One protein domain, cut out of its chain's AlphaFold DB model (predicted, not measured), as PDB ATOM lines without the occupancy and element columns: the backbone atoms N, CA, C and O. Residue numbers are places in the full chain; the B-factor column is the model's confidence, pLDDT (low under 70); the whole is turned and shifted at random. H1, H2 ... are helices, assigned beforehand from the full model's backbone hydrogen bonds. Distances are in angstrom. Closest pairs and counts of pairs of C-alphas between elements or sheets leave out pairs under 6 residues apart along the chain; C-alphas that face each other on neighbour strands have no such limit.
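What this domain is: This is residues 7 to 63 of the 68 residues of an uncharacterized protein of Bacteroidetes bacterium (UniProt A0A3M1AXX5). What shape is this? Four short helices stand crosswise in an incomplete ring, H1, H2, H3, H4, with H1 and H2 joined by their link. How large is it? The printed part has 57 residues, four named helices and no named strand, class all helix. It is compact, with radius of gyration of the C-alphas 10.3 A and spans 29 by 23 by 20 A.

How they stand to each other: What does H1, residues 7 to 14, touch? It touches H4, residues 52 to 62, only just about perpendicular at 70.3 degrees; the closest C-alphas, Leu 13 and Pro 52, are 5.3 A apart. And H2, residues 19 to 25? It touches H3, residues 30 to 39, about perpendicular at 82 degrees; the closest C-alphas, Ala 23 and Val 30, are 5.3 A apart. Do H3 and H4 meet? They only just touch, with 3 pairs of C-alphas within 8 A; the closest, Arg 36 and Leu 62, are 7.3 A apart. H2 and H4 are apart. Are the backbones regular in range? Every O i to N i+4 pair of H1, H2, H3 and H4 is within hydrogen-bond range.

Where its parts are: Where are the ends? H1 begins at C-alpha 7 (344.133, 324.723, 224.671); H4 ends at C-alpha 62 (329.955, 323.062, 240.033). How long are they? H1 spans 10.7 A, H2 9.7 A, H3 14.1 A and H4 15.0 A.

The domain as a whole: Which link is long? H3 to H4, 12 residues. Is anything cut or uncertain? The printed part has no cut; residues 7 to 11 have pLDDT under 70.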
ATOM      1  N   SER A   7     343.998 323.302 225.016       57.19
ATOM      2  CA  SER A   7     344.133 324.723 224.671       57.19
ATOM      3  C   SER A   7     342.839 325.540 224.789       57.19
ATOM      4  O   SER A   7     342.901 326.701 225.171       57.19
ATOM      5  N   GLU A   8     341.664 324.973 224.493       59.97
ATOM      6  CA  GLU A   8     340.394 325.724 224.566       59.97
ATOM      7  C   GLU A   8     339.949 326.001 226.007       59.97
ATOM      8  O   GLU A   8     339.470 327.098 226.305       59.97
ATOM      9  N   ASN A   9     340.181 325.050 226.918       63.62
ATOM     10  CA  ASN A   9     339.899 325.241 228.339       63.62
ATOM     11  C   ASN A   9     340.792 326.338 228.933       63.62
ATOM     12  O   ASN A   9     340.283 327.227 229.610       63.62
ATOM     13  N   ASP A  10     342.091 326.343 228.624       64.44
ATOM     14  CA  ASP A  10     343.012 327.400 229.063       64.44
ATOM     15  C   ASP A  10     342.625 328.789 228.523       64.44
ATOM     16  O   ASP A  10     342.711 329.788 229.239       64.44
ATOM     17  N   VAL A  11     342.125 328.868 227.285       68.25
ATOM     18  CA  VAL A  11     341.668 330.136 226.690       68.25
ATOM     19  C   VAL A  11     340.418 330.671 227.395       68.25
ATOM     20  O   VAL A  11     340.339 331.872 227.671       68.25
ATOM     21  N   ILE A  12     339.455 329.804 227.723       72.25
ATOM     22  CA  ILE A  12     338.244 330.180 228.469       72.25
ATOM     23  C   ILE A  12     338.600 330.606 229.902       72.25
ATOM     24  O   ILE A  12     338.090 331.617 230.384       72.25
ATOM     25  N   LEU A  13     339.534 329.902 230.545       75.94
ATOM     26  CA  LEU A  13     340.016 330.199 231.896       75.94
ATOM     27  C   LEU A  13     340.846 331.486 231.998       75.94
ATOM     28  O   LEU A  13     341.045 331.976 233.106       75.94
ATOM     29  N   SER A  14     341.328 332.034 230.881       79.69
ATOM     30  CA  SER A  14     342.191 333.225 230.850       79.69
ATOM     31  C   SER A  14     341.452 334.512 230.449       79.69
ATOM     32  O   SER A  14     341.995 335.613 230.557       79.69
ATOM     33  N   ARG A  15     340.184 334.418 230.023       85.50
ATOM     34  CA  ARG A  15     339.407 335.567 229.529       85.50
ATOM     35  C   ARG A  15     338.115 335.801 230.304       85.50
ATOM     36  O   ARG A  15     337.593 334.936 230.992       85.50
ATOM     37  N   PHE A  16     337.569 337.002 230.142       88.38
ATOM     38  CA  PHE A  16     336.224 337.317 230.608       88.38
ATOM     39  C   PHE A  16     335.194 336.675 229.684       88.38
ATOM     40  O   PHE A  16     335.147 337.024 228.504       88.38
ATOM     41  N   ILE A  17     334.346 335.804 230.225       88.56
ATOM     42  CA  ILE A  17     333.290 335.134 229.455       88.56
ATOM     43  C   ILE A  17     331.904 335.581 229.895       88.56
ATOM     44  O   ILE A  17     331.673 336.025 231.021       88.56
ATOM     45  N   THR A  18     330.943 335.468 228.997       90.00
ATOM     46  CA  THR A  18     329.533 335.653 229.320       90.00
ATOM     47  C   THR A  18     328.942 334.395 229.945       90.00
ATOM     48  O   THR A  18     329.474 333.291 229.859       90.00
ATOM     49  N   ARG A  19     327.772 334.553 230.561       88.31
ATOM     50  CA  ARG A  19     327.030 333.423 231.118       88.31
ATOM     51  C   ARG A  19     326.531 332.453 230.052       88.31
ATOM     52  O   ARG A  19     326.396 331.271 230.334       88.31
ATOM     53  N   SER A  20     326.248 332.962 228.855       89.38
ATOM     54  CA  SER A  20     325.880 332.138 227.707       89.38
ATOM     55  C   SER A  20     327.050 331.268 227.266       89.38
ATOM     56  O   SER A  20     326.856 330.072 227.121       89.38
ATOM     57  N   GLU A  21     328.256 331.835 227.158       88.88
ATOM     58  CA  GLU A  21     329.473 331.062 226.862       88.88
ATOM     59  C   GLU A  21     329.762 330.016 227.941       88.88
ATOM     60  O   GLU A  21     330.089 328.881 227.624       88.88
ATOM     61  N   LEU A  22     329.592 330.369 229.219       88.12
ATOM     62  CA  LEU A  22     329.743 329.400 230.303       88.12
ATOM     63  C   LEU A  22     328.714 328.265 230.194       88.12
ATOM     64  O   LEU A  22     329.049 327.104 230.387       88.12
ATOM     65  N   ALA A  23     327.454 328.584 229.901       89.50
ATOM     66  CA  ALA A  23     326.407 327.577 229.767       89.50
ATOM     67  C   ALA A  23     326.673 326.646 228.573       89.50
ATOM     68  O   ALA A  23     326.534 325.432 228.712       89.50
ATOM     69  N   ASP A  24     327.122 327.218 227.455       89.19
ATOM     70  CA  ASP A  24     327.537 326.502 226.250       89.19
ATOM     71  C   ASP A  24     328.700 325.543 226.536       89.19
ATOM     72  O   ASP A  24     328.612 324.359 226.226       89.19
ATOM     73  N   TRP A  25     329.719 326.005 227.271       85.81
ATOM     74  CA  TRP A  25     330.862 325.180 227.676       85.81
ATOM     75  C   TRP A  25     330.470 323.993 228.570       85.81
ATOM     76  O   TRP A  25     331.069 322.925 228.489       85.81
ATOM     77  N   TYR A  26     329.426 324.144 229.392       87.38
ATOM     78  CA  TYR A  26     328.851 323.049 230.184       87.38
ATOM     79  C   TYR A  26     327.842 322.185 229.406       87.38
ATOM     80  O   TYR A  26     327.312 321.226 229.974       87.38
ATOM     81  N   GLY A  27     327.521 322.525 228.155       89.62
ATOM     82  CA  GLY A  27     326.495 321.846 227.363       89.62
ATOM     83  C   GLY A  27     325.082 321.982 227.945       89.62
ATOM     84  O   GLY A  27     324.253 321.086 227.790       89.62
ATOM     85  N   ILE A  28     324.793 323.072 228.666       90.44
ATOM     86  CA  ILE A  28     323.502 323.316 229.327       90.44
ATOM     87  C   ILE A  28     322.907 324.668 228.932       90.44
ATOM     88  O   ILE A  28     323.573 325.565 228.433       90.44
ATOM     89  N   THR A  29     321.619 324.867 229.216       92.44
ATOM     90  CA  THR A  29     320.995 326.185 229.027       92.44
ATOM     91  C   THR A  29     321.415 327.170 230.124       92.44
ATOM     92  O   THR A  29     321.645 326.781 231.271       92.44
ATOM     93  N   VAL A  30     321.392 328.475 229.826       90.50
ATOM     94  CA  VAL A  30     321.620 329.542 230.827       90.50
ATOM     95  C   VAL A  30     320.650 329.433 232.012       90.50
ATOM     96  O   VAL A  30     321.014 329.732 233.149       90.50
ATOM     97  N   LYS A  31     319.417 328.963 231.776       91.12
ATOM     98  CA  LYS A  31     318.429 328.705 232.834       91.12
ATOM     99  C   LYS A  31     318.908 327.602 233.783       91.12
ATOM    100  O   LYS A  31     318.855 327.786 234.997       91.12
ATOM    101  N   THR A  32     319.402 326.492 233.235       91.44
ATOM    102  CA  THR A  32     319.976 325.384 234.012       91.44
ATOM    103  C   THR A  32     321.225 325.832 234.765       91.44
ATOM    104  O   THR A  32     321.351 325.535 235.951       91.44
ATOM    105  N   LEU A  33     322.108 326.598 234.118       90.81
ATOM    106  CA  LEU A  33     323.301 327.152 234.755       90.81
ATOM    107  C   LEU A  33     322.931 328.052 235.942       90.81
ATOM    108  O   LEU A  33     323.448 327.852 237.033       90.81
ATOM    109  N   ASN A  34     321.984 328.983 235.779       89.94
ATOM    110  CA  ASN A  34     321.512 329.836 236.876       89.94
ATOM    111  C   ASN A  34     320.915 329.023 238.035       89.94
ATOM    112  O   ASN A  34     321.110 329.379 239.194       89.94
ATOM    113  N   ALA A  35     320.188 327.941 237.740       91.00
ATOM    114  CA  ALA A  35     319.646 327.063 238.770       91.00
ATOM    115  C   ALA A  35     320.754 326.343 239.552       91.00
ATOM    116  O   ALA A  35     320.650 326.231 240.772       91.00
ATOM    117  N   ARG A  36     321.817 325.897 238.868       90.44
ATOM    118  CA  ARG A  36     322.990 325.300 239.516       90.44
ATOM    119  C   ARG A  36     323.765 326.329 240.338       90.44
ATOM    120  O   ARG A  36     323.962 326.107 241.520       90.44
ATOM    121  N   LEU A  37     324.082 327.493 239.768       89.19
ATOM    122  CA  LEU A  37     324.741 328.590 240.487       89.19
ATOM    123  C   LEU A  37     323.970 328.980 241.757       89.19
ATOM    124  O   LEU A  37     324.558 329.110 242.821       89.19
ATOM    125  N   LYS A  38     322.638 329.095 241.674       89.75
ATOM    126  CA  LYS A  38     321.790 329.391 242.838       89.75
ATOM    127  C   LYS A  38     321.825 328.281 243.893       89.75
ATOM    128  O   LYS A  38     321.735 328.593 245.076       89.75
ATOM    129  N   ARG A  39     321.913 327.013 243.478       89.44
ATOM    130  CA  ARG A  39     322.011 325.864 244.388       89.44
ATOM    131  C   ARG A  39     323.315 325.895 245.182       89.44
ATOM    132  O   ARG A  39     323.257 325.706 246.388       89.44
ATOM    133  N   GLU A  40     324.418 326.244 244.524       88.50
ATOM    134  CA  GLU A  40     325.737 326.402 245.156       88.50
ATOM    135  C   GLU A  40     325.911 327.765 245.863       88.50
ATOM    136  O   GLU A  40     326.990 328.106 246.327       88.50
ATOM    137  N   GLY A  41     324.871 328.607 245.925       87.88
ATOM    138  CA  GLY A  41     324.957 329.934 246.551       87.88
ATOM    139  C   GLY A  41     325.795 330.962 245.775       87.88
ATOM    140  O   GLY A  41     326.053 332.058 246.276       87.88
ATOM    141  N   LEU A  42     326.179 330.664 244.533       86.25
ATOM    142  CA  LEU A  42     326.974 331.537 243.674       86.25
ATOM    143  C   LEU A  42     326.097 332.594 242.997       86.25
ATOM    144  O   LEU A  42     325.329 332.321 242.068       86.25
ATOM    145  N   HIS A  43     326.234 333.847 243.431       81.62
ATOM    146  CA  HIS A  43     325.551 334.969 242.797       81.62
ATOM    147  C   HIS A  43     326.389 335.570 241.665       81.62
ATOM    148  O   HIS A  43     327.310 336.351 241.894       81.62
ATOM    149  N   VAL A  44     326.016 335.265 240.421       80.38
ATOM    150  CA  VAL A  44     326.569 335.940 239.240       80.38
ATOM    151  C   VAL A  44     325.531 336.957 238.729       80.38
ATOM    152  O   VAL A  44     324.404 336.562 238.398       80.38
ATOM    153  N   PRO A  45     325.857 338.254 238.571       81.19
ATOM    154  CA  PRO A  45     324.915 339.267 238.065       81.19
ATOM    155  C   PRO A  45     324.716 339.215 236.536       81.19
ATOM    156  O   PRO A  45     325.703 339.124 235.805       81.19
ATOM    157  N   PRO A  46     323.472 339.222 236.011       73.06
ATOM    158  CA  PRO A  46     323.123 338.798 234.638       73.06
ATOM    159  C   PRO A  46     323.833 339.532 233.496       73.06
ATOM    160  O   PRO A  46     323.952 338.977 232.409       73.06
ATOM    161  N   ARG A  47     324.314 340.757 233.728       78.94
ATOM    162  CA  ARG A  47     325.001 341.580 232.717       78.94
ATOM    163  C   ARG A  47     326.519 341.629 232.899       78.94
ATOM    164  O   ARG A  47     327.196 342.304 232.133       78.94
ATOM    165  N   ILE A  48     327.047 340.951 233.914       83.25
ATOM    166  CA  ILE A  48     328.473 340.968 234.229       83.25
ATOM    167  C   ILE A  48     329.157 339.801 233.528       83.25
ATOM    168  O   ILE A  48     328.681 338.664 233.564       83.25
ATOM    169  N   ARG A  49     330.287 340.106 232.883       87.31
ATOM    170  CA  ARG A  49     331.198 339.077 232.391       87.31
ATOM    171  C   ARG A  49     331.868 338.400 233.580       87.31
ATOM    172  O   ARG A  49     332.356 339.067 234.487       87.31
ATOM    173  N   ILE A  50     331.896 337.081 233.551       88.69
ATOM    174  CA  ILE A  50     332.528 336.237 234.552       88.69
ATOM    175  C   ILE A  50     334.034 336.390 234.371       88.69
ATOM    176  O   ILE A  50     334.561 336.142 233.287       88.69
ATOM    177  N   SER A  51     334.709 336.867 235.414       89.75
ATOM    178  CA  SER A  51     336.164 336.979 235.413       89.75
ATOM    179  C   SER A  51     336.806 335.590 235.503       89.75
ATOM    180  O   SER A  51     336.209 334.693 236.097       89.75
ATOM    181  N   PRO A  52     338.041 335.415 235.006       87.44
ATOM    182  CA  PRO A  52     338.835 334.198 235.197       87.44
ATOM    183  C   PRO A  52     338.827 333.653 236.631       87.44
ATOM    184  O   PRO A  52     338.699 332.454 236.855       87.44
ATOM    185  N   GLN A  53     338.927 334.547 237.619       87.69
ATOM    186  CA  GLN A  53     338.939 334.176 239.031       87.69
ATOM    187  C   GLN A  53     337.578 333.640 239.491       87.69
ATOM    188  O   GLN A  53     337.520 332.593 240.122       87.69
ATOM    189  N   MET A  54     336.485 334.315 239.120       88.31
ATOM    190  CA  MET A  54     335.132 333.850 239.433       88.31
ATOM    191  C   MET A  54     334.796 332.558 238.687       88.31
ATOM    192  O   MET A  54     334.120 331.693 239.230       88.31
ATOM    193  N   LEU A  55     335.284 332.410 237.455       88.19
ATOM    194  CA  LEU A  55     335.113 331.202 236.665       88.19
ATOM    195  C   LEU A  55     335.777 329.994 237.331       88.19
ATOM    196  O   LEU A  55     335.150 328.945 237.403       88.19
ATOM    197  N   LYS A  56     336.997 330.148 237.862       87.44
ATOM    198  CA  LYS A  56     337.659 329.088 238.638       87.44
ATOM    199  C   LYS A  56     336.808 328.650 239.828       87.44
ATOM    200  O   LYS A  56     336.504 327.470 239.915       87.44
ATOM    201  N   THR A  57     336.319 329.594 240.634       89.19
ATOM    202  CA  THR A  57     335.418 329.282 241.756       89.19
ATOM    203  C   THR A  57     334.154 328.567 241.287       89.19
ATOM    204  O   THR A  57     333.754 327.568 241.865       89.19
ATOM    205  N   ILE A  58     333.535 329.029 240.197       88.44
ATOM    206  CA  ILE A  58     332.352 328.373 239.632       88.44
ATOM    207  C   ILE A  58     332.653 326.918 239.246       88.44
ATOM    208  O   ILE A  58     331.815 326.055 239.483       88.44
ATOM    209  N   ILE A  59     333.819 326.640 238.660       88.12
ATOM    210  CA  ILE A  59     334.231 325.284 238.272       88.12
ATOM    211  C   ILE A  59     334.547 324.422 239.496       88.12
ATOM    212  O   ILE A  59     334.222 323.238 239.493       88.12
ATOM    213  N   GLU A  60     335.171 324.989 240.527       89.19
ATOM    214  CA  GLU A  60     335.456 324.283 241.781       89.19
ATOM    215  C   GLU A  60     334.162 323.845 242.481       89.19
ATOM    216  O   GLU A  60     334.066 322.698 242.911       89.19
ATOM    217  N   GLU A  61     333.141 324.706 242.500       89.44
ATOM    218  CA  GLU A  61     331.845 324.417 243.132       89.44
ATOM    219  C   GLU A  61     330.931 323.539 242.255       89.44
ATOM    220  O   GLU A  61     330.320 322.585 242.728       89.44
ATOM    221  N   LEU A  62     330.822 323.825 240.949       86.69
ATOM    222  CA  LEU A  62     329.955 323.062 240.033       86.69
ATOM    223  C   LEU A  62     330.577 321.749 239.548       86.69
ATOM    224  O   LEU A  62     329.881 320.932 238.933       86.69
ATOM    225  N   GLY A  63     331.879 321.578 239.756       85.62
ATOM    226  CA  GLY A  63     332.695 320.579 239.088       85.62
ATOM    227  C   GLY A  63     333.079 320.980 237.654       85.62
ATOM    228  O   GLY A  63     332.497 321.902 237.057       85.62
TER     229      GLY A  63